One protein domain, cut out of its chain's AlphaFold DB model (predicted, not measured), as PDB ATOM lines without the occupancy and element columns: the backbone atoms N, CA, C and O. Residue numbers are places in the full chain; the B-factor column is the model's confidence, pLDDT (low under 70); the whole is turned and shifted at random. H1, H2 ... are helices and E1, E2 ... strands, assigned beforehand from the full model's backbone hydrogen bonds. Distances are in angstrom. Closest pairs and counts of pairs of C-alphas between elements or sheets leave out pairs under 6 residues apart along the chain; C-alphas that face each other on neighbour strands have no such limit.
ATOM      1  N   HIS A 183      30.549   7.752 -49.216       86.25
ATOM      2  CA  HIS A 183      30.569   6.354 -48.797       86.25
ATOM      3  C   HIS A 183      30.340   6.295 -47.291       86.25
ATOM      4  O   HIS A 183      31.230   6.629 -46.514       86.25
ATOM      5  N   ALA A 184      29.141   5.907 -46.876       88.81
ATOM      6  CA  ALA A 184      28.825   5.747 -45.467       88.81
ATOM      7  C   ALA A 184      27.827   4.610 -45.254       88.81
ATOM      8  O   ALA A 184      27.065   4.255 -46.156       88.81
ATOM      9  N   PHE A 185      27.814   4.067 -44.044       86.25
ATOM     10  CA  PHE A 185      26.792   3.139 -43.576       86.25
ATOM     11  C   PHE A 185      26.262   3.567 -42.215       86.25
ATOM     12  O   PHE A 185      26.923   4.293 -41.472       86.25
ATOM     13  N   LEU A 186      25.047   3.132 -41.907       84.81
ATOM     14  CA  LEU A 186      24.404   3.380 -40.631       84.81
ATOM     15  C   LEU A 186      24.833   2.293 -39.637       84.81
ATOM     16  O   LEU A 186      24.684   1.107 -39.923       84.81
ATOM     17  N   HIS A 187      25.370   2.684 -38.483       80.25
ATOM     18  CA  HIS A 187      25.813   1.765 -37.429       80.25
ATOM     19  C   HIS A 187      24.849   1.818 -36.235       80.25
ATOM     20  O   HIS A 187      24.438   2.914 -35.843       80.25
ATOM     21  N   LYS A 188      24.469   0.658 -35.668       74.19
ATOM     22  CA  LYS A 188      23.413   0.562 -34.640       74.19
ATOM     23  C   LYS A 188      23.855   0.629 -33.175       74.19
ATOM     24  O   LYS A 188      22.982   0.862 -32.371       74.19
ATOM     25  N   PRO A 189      25.107   0.800 -32.782       68.62
ATOM     26  CA  PRO A 189      25.599   0.258 -31.497       68.62
ATOM     27  C   PRO A 189      24.894  -0.966 -30.839       68.62
ATOM     28  O   PRO A 189      23.684  -1.192 -30.901       68.62
ATOM     29  N   ALA A 190      25.651  -1.708 -30.025       66.31
ATOM     30  CA  ALA A 190      25.079  -2.750 -29.173       66.31
ATOM     31  C   ALA A 190      24.038  -2.185 -28.180       66.31
ATOM     32  O   ALA A 190      24.212  -1.097 -27.610       66.31
ATOM     33  N   SER A 191      22.973  -2.958 -27.941       60.34
ATOM     34  CA  SER A 191      21.911  -2.610 -26.991       60.34
ATOM     35  C   SER A 191      22.486  -2.338 -25.593       60.34
ATOM     36  O   SER A 191      23.337  -3.076 -25.102       60.34
ATOM     37  N   GLY A 192      22.042  -1.250 -24.955       58.31
ATOM     38  CA  GLY A 192      22.532  -0.815 -23.641       58.31
ATOM     39  C   GLY A 192      23.748   0.120 -23.671       58.31
ATOM     40  O   GLY A 192      24.179   0.582 -22.613       58.31
ATOM     41  N   THR A 193      24.286   0.456 -24.847       60.75
ATOM     42  CA  THR A 193      25.266   1.545 -24.972       60.75
ATOM     43  C   THR A 193      24.569   2.914 -25.023       60.75
ATOM     44  O   THR A 193      23.453   3.028 -25.525       60.75
ATOM     45  N   PRO A 194      25.201   3.989 -24.515       55.31
ATOM     46  CA  PRO A 194      24.640   5.343 -24.580       55.31
ATOM     47  C   PRO A 194      24.730   5.973 -25.982       55.31
ATOM     48  O   PRO A 194      24.342   7.128 -26.153       55.31
ATOM     49  N   GLN A 195      25.296   5.264 -26.966       64.62
ATOM     50  CA  GLN A 195      25.446   5.767 -28.325       64.62
ATOM     51  C   GLN A 195      24.167   5.537 -29.125       64.62
ATOM     52  O   GLN A 195      23.564   4.469 -29.081       64.62
ATOM     53  N   THR A 196      23.761   6.562 -29.864       72.50
ATOM     54  CA  THR A 196      22.656   6.481 -30.813       72.50
ATOM     55  C   THR A 196      23.144   5.938 -32.148       72.50
ATOM     56  O   THR A 196      24.331   6.014 -32.463       72.50
ATOM     57  N   ILE A 197      22.203   5.462 -32.962       79.38
ATOM     58  CA  ILE A 197      22.435   5.147 -34.371       79.38
ATOM     59  C   ILE A 197      23.076   6.366 -35.066       79.38
ATOM     60  O   ILE A 197      22.539   7.472 -34.961       79.38
ATOM     61  N   ASP A 198      24.206   6.180 -35.758       84.00
ATOM     62  CA  ASP A 198      24.907   7.258 -36.481       84.00
ATOM     63  C   ASP A 198      25.583   6.746 -37.766       84.00
ATOM     64  O   ASP A 198      25.799   5.545 -37.953       84.00
ATOM     65  N   TRP A 199      25.897   7.676 -38.668       86.75
ATOM     66  CA  TRP A 199      26.599   7.396 -39.918       86.75
ATOM     67  C   TRP A 199      28.102   7.230 -39.687       86.75
ATOM     68  O   TRP A 199      28.749   8.074 -39.066       86.75
ATOM     69  N   VAL A 200      28.668   6.174 -40.265       85.94
ATOM     70  CA  VAL A 200      30.098   5.854 -40.226       85.94
ATOM     71  C   VAL A 200      30.654   5.859 -41.647       85.94
ATOM     72  O   VAL A 200      30.067   5.271 -42.555       85.94
ATOM     73  N   ASP A 201      31.788   6.534 -41.845       86.06
ATOM     74  CA  ASP A 201      32.474   6.585 -43.140       86.06
ATOM     75  C   ASP A 201      32.997   5.198 -43.543       86.06
ATOM     76  O   ASP A 201      33.700   4.536 -42.778       86.06
ATOM     77  N   SER A 202      32.672   4.772 -44.765       78.81
ATOM     78  CA  SER A 202      33.131   3.511 -45.366       78.81
ATOM     79  C   SER A 202      34.131   3.715 -46.499       78.81
ATOM     80  O   SER A 202      34.445   2.766 -47.217       78.81
ATOM     81  N   SER A 203      34.681   4.923 -46.661       73.88
ATOM     82  CA  SER A 203      35.655   5.237 -47.715       73.88
ATOM     83  C   SER A 203      36.857   4.276 -47.773       73.88
ATOM     84  O   SER A 203      37.379   4.020 -48.861       73.88
ATOM     85  N   LEU A 204      37.255   3.707 -46.628       66.88
ATOM     86  CA  LEU A 204      38.373   2.767 -46.481       66.88
ATOM     87  C   LEU A 204      38.004   1.292 -46.724       66.88
ATOM     88  O   LEU A 204      38.901   0.461 -46.826       66.88
ATOM     89  N   LEU A 205      36.714   0.954 -46.826       63.72
ATOM     90  CA  LEU A 205      36.220  -0.423 -46.985       63.72
ATOM     91  C   LEU A 205      36.021  -0.831 -48.457       63.72
ATOM     92  O   LEU A 205      35.348  -1.818 -48.741       63.72
ATOM     93  N   LYS A 206      36.577  -0.069 -49.407       59.47
ATOM     94  CA  LYS A 206      36.429  -0.335 -50.844       59.47
ATOM     95  C   LYS A 206      37.120  -1.641 -51.233       59.47
ATOM     96  O   LYS A 206      38.341  -1.672 -51.369       59.47
ATOM     97  N   ASP A 207      36.331  -2.676 -51.493       55.88
ATOM     98  CA  ASP A 207      36.782  -3.840 -52.253       55.88
ATOM     99  C   ASP A 207      36.508  -3.601 -53.749       55.88
ATOM    100  O   ASP A 207      35.441  -3.129 -54.143       55.88
ATOM    101  N   THR A 208      37.512  -3.824 -54.595       52.91
ATOM    102  CA  THR A 208      37.693  -3.107 -55.879       52.91
ATOM    103  C   THR A 208      37.111  -3.803 -57.116       52.91
ATOM    104  O   THR A 208      37.463  -3.458 -58.243       52.91
ATOM    105  N   HIS A 209      36.198  -4.763 -56.953       52.16
ATOM    106  CA  HIS A 209      35.834  -5.664 -58.056       52.16
ATOM    107  C   HIS A 209      34.342  -5.796 -58.379       52.16
ATOM    108  O   HIS A 209      33.993  -6.630 -59.216       52.16
ATOM    109  N   VAL A 210      33.458  -4.982 -57.792       62.81
ATOM    110  CA  VAL A 210      32.018  -5.067 -58.088       62.81
ATOM    111  C   VAL A 210      31.413  -3.698 -58.373       62.81
ATOM    112  O   VAL A 210      31.683  -2.744 -57.653       62.81
ATOM    113  N   THR A 211      30.579  -3.618 -59.416       66.06
ATOM    114  CA  THR A 211      29.757  -2.443 -59.732       66.06
ATOM    115  C   THR A 211      28.772  -2.189 -58.584       66.06
ATOM    116  O   THR A 211      27.848  -2.990 -58.398       66.06
ATOM    117  N   PRO A 212      28.945  -1.109 -57.803       82.44
ATOM    118  CA  PRO A 212      28.116  -0.871 -56.636       82.44
ATOM    119  C   PRO A 212      26.729  -0.361 -57.045       82.44
ATOM    120  O   PRO A 212      26.573   0.420 -57.987       82.44
ATOM    121  N   LEU A 213      25.708  -0.769 -56.296       89.69
ATOM    122  CA  LEU A 213      24.396  -0.135 -56.328       89.69
ATOM    123  C   LEU A 213      24.473   1.161 -55.516       89.69
ATOM    124  O   LEU A 213      24.845   1.126 -54.345       89.69
ATOM    125  N   THR A 214      24.107   2.294 -56.114       93.19
ATOM    126  CA  THR A 214      23.885   3.539 -55.364       93.19
ATOM    127  C   THR A 214      22.506   3.489 -54.727       93.19
ATOM    128  O   THR A 214      21.511   3.349 -55.443       93.19
ATOM    129  N   THR A 215      22.450   3.610 -53.405       93.38
ATOM    130  CA  THR A 215      21.223   3.490 -52.610       93.38
ATOM    131  C   THR A 215      20.366   4.745 -52.695       93.38
ATOM    132  O   THR A 215      20.862   5.855 -52.512       93.38
ATOM    133  N   TYR A 216      19.068   4.562 -52.940       94.44
ATOM    134  CA  TYR A 216      18.068   5.634 -52.926       94.44
ATOM    135  C   TYR A 216      17.080   5.445 -51.775       94.44
ATOM    136  O   TYR A 216      16.806   6.396 -51.045       94.44
ATOM    137  N   CYS A 217      16.573   4.224 -51.591       93.62
ATOM    138  CA  CYS A 217      15.663   3.889 -50.500       93.62
ATOM    139  C   CYS A 217      16.099   2.590 -49.821       93.62
ATOM    140  O   CYS A 217      16.611   1.680 -50.472       93.62
ATOM    141  N   ILE A 218      15.875   2.515 -48.512       90.56
ATOM    142  CA  ILE A 218      16.187   1.356 -47.673       90.56
ATOM    143  C   ILE A 218      14.888   0.909 -47.009       90.56
ATOM    144  O   ILE A 218      14.230   1.708 -46.342       90.56
ATOM    145  N   GLY A 219      14.533  -0.359 -47.178       85.31
ATOM    146  CA  GLY A 219      13.482  -1.015 -46.418       85.31
ATOM    147  C   GLY A 219      14.035  -1.475 -45.072       85.31
ATOM    148  O   GLY A 219      14.893  -2.361 -44.993       85.31
ATOM    149  N   LEU A 220      13.559  -0.842 -44.000       75.75
ATOM    150  CA  LEU A 220      13.917  -1.204 -42.634       75.75
ATOM    151  C   LEU A 220      12.949  -2.273 -42.123       75.75
ATOM    152  O   LEU A 220      11.810  -1.971 -41.776       75.75
ATOM    153  N   GLU A 221      13.417  -3.515 -42.043       68.00
ATOM    154  CA  GLU A 221      12.778  -4.544 -41.221       68.00
ATOM    155  C   GLU A 221      13.538  -4.613 -39.888       68.00
ATOM    156  O   GLU A 221      14.738  -4.885 -39.854       68.00
ATOM    157  N   ASN A 222      12.845  -4.320 -38.783       51.75
ATOM    158  CA  ASN A 222      13.370  -4.486 -37.426       51.75
ATOM    159  C   ASN A 222      13.220  -5.951 -37.007       51.75
ATOM    160  O   ASN A 222      12.438  -6.271 -36.117       51.75
ATOM    161  N   GLU A 223      13.944  -6.847 -37.665       52.66
ATOM    162  CA  GLU A 223      14.167  -8.177 -37.111       52.66
ATOM    163  C   GLU A 223      15.534  -8.168 -36.435       52.66
ATOM    164  O   GLU A 223      16.560  -7.915 -37.071       52.66
ATOM    165  N   GLU A 224      15.546  -8.388 -35.119       43.78
ATOM    166  CA  GLU A 224      16.777  -8.668 -34.388       43.78
ATOM    167  C   GLU A 224      17.318  -9.999 -34.896       43.78
ATOM    168  O   GLU A 224      16.888 -11.079 -34.500       43.78
ATOM    169  N   PHE A 225      18.233  -9.917 -35.852       42.12
ATOM    170  CA  PHE A 225      18.891 -11.094 -36.365       42.12
ATOM    171  C   PHE A 225      20.019 -11.458 -35.405       42.12
ATOM    172  O   PHE A 225      21.152 -11.001 -35.554       42.12
ATOM    173  N   GLU A 226      19.712 -12.285 -34.408       38.81
ATOM    174  CA  GLU A 226      20.749 -12.971 -33.648       38.81
ATOM    175  C   GLU A 226      21.507 -13.885 -34.618       38.81
ATOM    176  O   GLU A 226      21.086 -14.998 -34.952       38.81
ATOM    177  N   GLN A 227      22.647 -13.413 -35.128       40.78
ATOM    178  CA  GLN A 227      23.565 -14.301 -35.816       40.78
ATOM    179  C   GLN A 227      24.089 -15.303 -34.785       40.78
ATOM    180  O   GLN A 227      25.041 -15.034 -34.063       40.78
ATOM    181  N   ASP A 239      26.525  -4.547 -37.024       55.78
ATOM    182  CA  ASP A 239      25.105  -4.318 -36.811       55.78
ATOM    183  C   ASP A 239      24.421  -4.167 -38.174       55.78
ATOM    184  O   ASP A 239      24.588  -3.171 -38.884       55.78
ATOM    185  N   VAL A 240      23.695  -5.207 -38.574       58.72
ATOM    186  CA  VAL A 240      22.971  -5.244 -39.837       58.72
ATOM    187  C   VAL A 240      21.735  -4.369 -39.681       58.72
ATOM    188  O   VAL A 240      20.814  -4.707 -38.943       58.72
ATOM    189  N   LEU A 241      21.715  -3.235 -40.379       75.88
ATOM    190  CA  LEU A 241      20.539  -2.379 -40.491       75.88
ATOM    191  C   LEU A 241      19.949  -2.491 -41.898       75.88
ATOM    192  O   LEU A 241      20.607  -2.160 -42.887       75.88
ATOM    193  N   GLY A 242      18.691  -2.928 -41.958       76.94
ATOM    194  CA  GLY A 242      17.923  -3.089 -43.191       76.94
ATOM    195  C   GLY A 242      18.371  -4.275 -44.052       76.94
ATOM    196  O   GLY A 242      19.560  -4.590 -44.149       76.94
ATOM    197  N   PHE A 243      17.401  -4.890 -44.724       83.62
ATOM    198  CA  PHE A 243      17.632  -5.974 -45.686       83.62
ATOM    199  C   PHE A 243      17.263  -5.564 -47.108       83.62
ATOM    200  O   PHE A 243      17.910  -5.999 -48.057       83.62
ATOM    201  N   ASP A 244      16.274  -4.686 -47.259       90.12
ATOM    202  CA  ASP A 244      15.795  -4.272 -48.568       90.12
ATOM    203  C   ASP A 244      16.395  -2.940 -48.988       90.12
ATOM    204  O   ASP A 244      16.529  -2.003 -48.201       90.12
ATOM    205  N   VAL A 245      16.746  -2.850 -50.263       92.81
ATOM    206  CA  VAL A 245      17.291  -1.642 -50.865       92.81
ATOM    207  C   VAL A 245      16.755  -1.466 -52.272       92.81
ATOM    208  O   VAL A 245      16.562  -2.431 -53.011       92.81
ATOM    209  N   SER A 246      16.559  -0.219 -52.675       95.19
ATOM    210  CA  SER A 246      16.334   0.142 -54.064       95.19
ATOM    211  C   SER A 246      17.277   1.264 -54.478       95.19
ATOM    212  O   SER A 246      17.655   2.136 -53.686       95.19
ATOM    213  N   GLY A 247      17.707   1.221 -55.733       95.38
ATOM    214  CA  GLY A 247      18.740   2.122 -56.197       95.38
ATOM    215  C   GLY A 247      19.078   1.974 -57.667       95.38
ATOM    216  O   GLY A 247      18.343   1.369 -58.457       95.38
ATOM    217  N   ARG A 248      20.219   2.550 -58.035       95.19
ATOM    218  CA  ARG A 248      20.686   2.596 -59.420       95.19
ATOM    219  C   ARG A 248      22.104   2.056 -59.542       95.19
ATOM    220  O   ARG A 248      22.975   2.425 -58.757       95.19
ATOM    221  N   LEU A 249      22.313   1.176 -60.515       91.44
ATOM    222  CA  LEU A 249      23.643   0.716 -60.916       91.44
ATOM    223  C   LEU A 249      24.363   1.805 -61.724       91.44
ATOM    224  O   LEU A 249      23.721   2.721 -62.243       91.44
ATOM    225  N   GLU A 250      25.684   1.693 -61.874       88.19
ATOM    226  CA  GLU A 250      26.471   2.638 -62.688       88.19
ATOM    227  C   GLU A 250      25.990   2.725 -64.142       88.19
ATOM    228  O   GLU A 250      26.007   3.801 -64.734       88.19
ATOM    229  N   ASP A 251      25.490   1.622 -64.704       89.44
ATOM    230  CA  ASP A 251      24.921   1.578 -66.058       89.44
ATOM    231  C   ASP A 251      23.522   2.216 -66.175       89.44
ATOM    232  O   ASP A 251      22.894   2.183 -67.232       89.44
ATOM    233  N   GLY A 252      23.013   2.794 -65.086       90.81
ATOM    234  CA  GLY A 252      21.737   3.492 -65.042       90.81
ATOM    235  C   GLY A 252      20.530   2.594 -64.777       90.81
ATOM    236  O   GLY A 252      19.442   3.133 -64.536       90.81
ATOM    237  N   ARG A 253      20.686   1.261 -64.760       93.62
ATOM    238  CA  ARG A 253      19.577   0.337 -64.483       93.62
ATOM    239  C   ARG A 253      19.056   0.516 -63.063       93.62
ATOM    240  O   ARG A 253      19.814   0.658 -62.102       93.62
ATOM    241  N   ARG A 254      17.729   0.482 -62.942       96.06
ATOM    242  CA  ARG A 254      17.002   0.569 -61.674       96.06
ATOM    243  C   ARG A 254      16.856  -0.834 -61.092       96.06
ATOM    244  O   ARG A 254      16.361  -1.732 -61.776       96.06
ATOM    245  N   VAL A 255      17.307  -1.020 -59.857       94.69
ATOM    246  CA  VAL A 255      17.373  -2.333 -59.206       94.69
ATOM    247  C   VAL A 255      16.858  -2.237 -57.777       94.69
ATOM    248  O   VAL A 255      17.179  -1.293 -57.060       94.69
ATOM    249  N   MET A 256      16.070  -3.230 -57.375       94.38
ATOM    250  CA  MET A 256      15.721  -3.508 -55.984       94.38
ATOM    251  C   MET A 256      16.388  -4.812 -55.561       94.38
ATOM    252  O   MET A 256      16.504  -5.733 -56.372       94.38
ATOM    253  N   ALA A 257      16.860  -4.891 -54.322       91.06
ATOM    254  CA  ALA A 257      17.579  -6.051 -53.831       91.06
ATOM    255  C   ALA A 257      17.324  -6.331 -52.347       91.06
ATOM    256  O   ALA A 257      17.107  -5.411 -51.567       91.06
ATOM    257  N   CYS A 258      17.400  -7.610 -51.987       88.12
ATOM    258  CA  CYS A 258      17.518  -8.098 -50.618       88.12
ATOM    259  C   CYS A 258      18.994  -8.444 -50.360       88.12
ATOM    260  O   CYS A 258      19.583  -9.265 -51.077       88.12
ATOM    261  N   VAL A 259      19.599  -7.796 -49.369       84.50
ATOM    262  CA  VAL A 259      21.014  -7.903 -48.991       84.50
ATOM    263  C   VAL A 259      21.161  -8.068 -47.483       84.50
ATOM    264  O   VAL A 259      20.226  -7.863 -46.725       84.50
ATOM    265  N   THR A 260      22.358  -8.419 -47.023       76.81
ATOM    266  CA  THR A 260      22.625  -8.628 -45.593       76.81
ATOM    267  C   THR A 260      22.926  -7.347 -44.821       76.81
ATOM    268  O   THR A 260      23.191  -7.447 -43.639       76.81
ATOM    269  N   SER A 261      23.009  -6.181 -45.465       79.38
ATOM    270  CA  SER A 261      23.185  -4.871 -44.817       79.38
ATOM    271  C   SER A 261      22.834  -3.785 -45.832       79.38
ATOM    272  O   SER A 261      23.644  -3.442 -46.692       79.38
ATOM    273  N   ALA A 262      21.593  -3.306 -45.785       85.62
ATOM    274  CA  ALA A 262      21.058  -2.371 -46.771       85.62
ATOM    275  C   ALA A 262      21.335  -0.903 -46.429       85.62
ATOM    276  O   ALA A 262      21.377  -0.072 -47.335       85.62
ATOM    277  N   ALA A 263      21.527  -0.567 -45.148       87.56
ATOM    278  CA  ALA A 263      21.691   0.809 -44.683       87.56
ATOM    279  C   ALA A 263      23.079   1.399 -44.995       87.56
ATOM    280  O   ALA A 263      23.847   1.748 -44.100       87.56
ATOM    281  N   GLN A 264      23.397   1.506 -46.284       88.19
ATOM    282  CA  GLN A 264      24.658   2.009 -46.825       88.19
ATOM    283  C   GLN A 264      24.380   2.908 -48.034       88.19
ATOM    284  O   GLN A 264      23.403   2.692 -48.745       88.19
ATOM    285  N   THR A 265      25.225   3.905 -48.302       90.12
ATOM    286  CA  THR A 265      25.069   4.792 -49.473       90.12
ATOM    287  C   THR A 265      25.406   4.090 -50.790       90.12
ATOM    288  O   THR A 265      24.852   4.420 -51.839       90.12
ATOM    289  N   GLN A 266      26.305   3.108 -50.732       88.38
ATOM    290  CA  GLN A 266      26.677   2.242 -51.838       88.38
ATOM    291  C   GLN A 266      26.898   0.830 -51.321       88.38
ATOM    292  O   GLN A 266      27.486   0.660 -50.255       88.38
ATOM    293  N   LEU A 267      26.464  -0.166 -52.085       83.88
ATOM    294  CA  LEU A 267      26.585  -1.560 -51.680       83.88
ATOM    295  C   LEU A 267      26.868  -2.496 -52.854       83.88
ATOM    296  O   LEU A 267      26.490  -2.241 -53.998       83.88
ATOM    297  N   ASP A 268      27.490  -3.623 -52.534       84.06
ATOM    298  CA  ASP A 268      27.625  -4.759 -53.433       84.06
ATOM    299  C   ASP A 268      26.374  -5.651 -53.339       84.06
ATOM    300  O   ASP A 268      26.062  -6.211 -52.287       84.06
ATOM    301  N   ILE A 269      25.670  -5.806 -54.461       84.19
ATOM    302  CA  ILE A 269      24.472  -6.652 -54.570       84.19
ATOM    303  C   ILE A 269      24.746  -8.047 -55.154       84.19
ATOM    304  O   ILE A 269      23.811  -8.827 -55.321       84.19
ATOM    305  N   SER A 270      26.001  -8.397 -55.455       80.06
ATOM    306  CA  SER A 270      26.388  -9.677 -56.075       80.06
ATOM    307  C   SER A 270      26.014 -10.898 -55.228       80.06
ATOM    308  O   SER A 270      25.697 -11.968 -55.755       80.06
ATOM    309  N   LYS A 271      26.019 -10.731 -53.902       71.19
ATOM    310  CA  LYS A 271      25.660 -11.768 -52.924       71.19
ATOM    311  C   LYS A 271      24.174 -11.745 -52.541       71.19
ATOM    312  O   LYS A 271      23.734 -12.640 -51.823       71.19
ATOM    313  N   GLY A 272      23.417 -10.750 -53.009       74.75
ATOM    314  CA  GLY A 272      21.997 -10.569 -52.715       74.75
ATOM    315  C   GLY A 272      21.060 -11.218 -53.736       74.75
ATOM    316  O   GLY A 272      21.484 -11.836 -54.718       74.75
ATOM    317  N   ILE A 273      19.760 -11.056 -53.496       82.38
ATOM    318  CA  ILE A 273      18.698 -11.316 -54.478       82.38
ATOM    319  C   ILE A 273      18.350  -9.966 -55.087       82.38
ATOM    320  O   ILE A 273      17.930  -9.080 -54.355       82.38
ATOM    321  N   SER A 274      18.514  -9.793 -56.396       88.00
ATOM    322  CA  SER A 274      18.232  -8.526 -57.075       88.00
ATOM    323  C   SER A 274      17.241  -8.701 -58.222       88.00
ATOM    324  O   SER A 274      17.196  -9.745 -58.877       88.00
ATOM    325  N   LEU A 275      16.426  -7.670 -58.435       90.12
ATOM    326  CA  LEU A 275      15.374  -7.605 -59.443       90.12
ATOM    327  C   LEU A 275      15.385  -6.231 -60.116       90.12
ATOM    328  O   LEU A 275      15.669  -5.213 -59.483       90.12
ATOM    329  N   HIS A 276      15.031  -6.195 -61.398       93.75
ATOM    330  CA  HIS A 276      14.799  -4.933 -62.095       93.75
ATOM    331  C   HIS A 276      13.524  -4.261 -61.585       93.75
ATOM    332  O   HIS A 276      12.504  -4.922 -61.390       93.75
ATOM    333  N   ILE A 277      13.590  -2.944 -61.383       94.94
ATOM    334  CA  ILE A 277      12.427  -2.151 -60.976       94.94
ATOM    335  C   ILE A 277      11.612  -1.801 -62.227       94.94
ATOM    336  O   ILE A 277      12.184  -1.205 -63.144       94.94
ATOM    337  N   PRO A 278      10.304  -2.118 -62.277       92.56
ATOM    338  CA  PRO A 278       9.430  -1.696 -63.367       92.56
ATOM    339  C   PRO A 278       9.421  -0.174 -63.560       92.56
ATOM    340  O   PRO A 278       9.474   0.586 -62.591       92.56
ATOM    341  N   ASP A 279       9.283   0.285 -64.806       91.25
ATOM    342  CA  ASP A 279       9.358   1.718 -65.139       91.25
ATOM    343  C   ASP A 279       8.340   2.576 -64.377       91.25
ATOM    344  O   ASP A 279       8.644   3.705 -64.005       91.25
ATOM    345  N   HIS A 280       7.162   2.018 -64.096       93.00
ATOM    346  CA  HIS A 280       6.066   2.702 -63.413       93.00
ATOM    347  C   HIS A 280       6.159   2.676 -61.879       93.00
ATOM    348  O   HIS A 280       5.352   3.330 -61.233       93.00
ATOM    349  N   TRP A 281       7.101   1.932 -61.292       93.38
ATOM    350  CA  TRP A 281       7.321   1.937 -59.842       93.38
ATOM    351  C   TRP A 281       8.297   3.028 -59.454       93.38
ATOM    352  O   TRP A 281       9.247   3.305 -60.182       93.38
ATOM    353  N   THR A 282       8.115   3.605 -58.277       96.56
ATOM    354  CA  THR A 282       9.089   4.466 -57.605       96.56
ATOM    355  C   THR A 282      10.173   3.631 -56.908       96.56
ATOM    356  O   THR A 282      10.065   2.413 -56.775       96.56
ATOM    357  N   PHE A 283      11.270   4.268 -56.478       95.81
ATOM    358  CA  PHE A 283      12.270   3.589 -55.639       95.81
ATOM    359  C   PHE A 283      11.708   3.233 -54.258       95.81
ATOM    360  O   PHE A 283      12.057   2.186 -53.717       95.81
ATOM    361  N   GLU A 284      10.817   4.060 -53.717       94.75
ATOM    362  CA  GLU A 284      10.166   3.817 -52.430       94.75
ATOM    363  C   GLU A 284       9.306   2.550 -52.478       94.75
ATOM    364  O   GLU A 284       9.548   1.630 -51.703       94.75
ATOM    365  N   GLU A 285       8.404   2.438 -53.460       91.56
ATOM    366  CA  GLU A 285       7.593   1.227 -53.675       91.56
ATOM    367  C   GLU A 285       8.470  -0.006 -53.919       91.56
ATOM    368  O   GLU A 285       8.207  -1.088 -53.404       91.56
ATOM    369  N   ALA A 286       9.556   0.144 -54.679       93.38
ATOM    370  CA  ALA A 286      10.455  -0.967 -54.958       93.38
ATOM    371  C   ALA A 286      11.222  -1.456 -53.714       93.38
ATOM    372  O   ALA A 286      11.567  -2.631 -53.639       93.38
ATOM    373  N   ALA A 287      11.493  -0.584 -52.738       91.56
ATOM    374  CA  ALA A 287      12.200  -0.953 -51.511       91.56
ATOM    375  C   ALA A 287      11.336  -1.761 -50.527       91.56
ATOM    376  O   ALA A 287      11.880  -2.314 -49.579       91.56
ATOM    377  N   THR A 288      10.017  -1.871 -50.737       89.19
ATOM    378  CA  THR A 288       9.119  -2.649 -49.859       89.19
ATOM    379  C   THR A 288       8.918  -4.098 -50.315       89.19
ATOM    380  O   THR A 288       8.092  -4.819 -49.756       89.19
TER     381      THR A 288
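AT A GLANCE: This is residues 183 to 227 and 239 to 288 of the 399 residues of an uncharacterized protein of Biomphalaria glabrata (UniProt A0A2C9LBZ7). In a model with little regular structure, a strongly twisted sheet has short helix H1 on one face and loop 259 to 272 over the other, while the separate hairpin E1 and E2 reaches towards one end. Named elements hold 34 of 95 printed residues, mostly strand, ordered E1 E2 E3 E4 E5 E6 H1; the sheet's order is E3, E4, E5, E6, antiparallel. It is compact, radius of gyration of the C-alphas 13.7 A, spanning 43 by 29 by 21 A.

IN THESE COORDINATES: E1, residues 184 to 187, starts at C-alpha (28.825, 5.747, -45.467). E2 is 198 to 201, E3 213 to 219 (14.8 A), E4 244 to 248, E5 254 to 258, E6 273 to 276. H1, 283 to 287, ends at C-alpha (12.200, -0.953, -51.511).

HOW THE PARTS SIT: Within hydrogen-bond range are N 185 and O 200 of E1 and E2, 3.0 A; N 216 and O 246 of E3 and E4, 2.9 A. E4, E5, E6 form a meander, successive antiparallel neighbours: N 245 and O 257, 2.9 A; N 256 and O 275, 2.9 A. H1, its O i to N i+4 pair within hydrogen-bond range, is on the sheet at a height of 6.8 A over the sheet; the closest C-alphas of H1 and E4 are those of Ala 287 and Ser 246, 5.0 A apart.

THE WHOLE: Residues 228 to 238 are cut, a 10.1 A C-alpha gap. Links E2 to E3 and E5 to E6 are long. Low pLDDT: 189 to 195, 204 to 211, 221 to 227, 239 to 240.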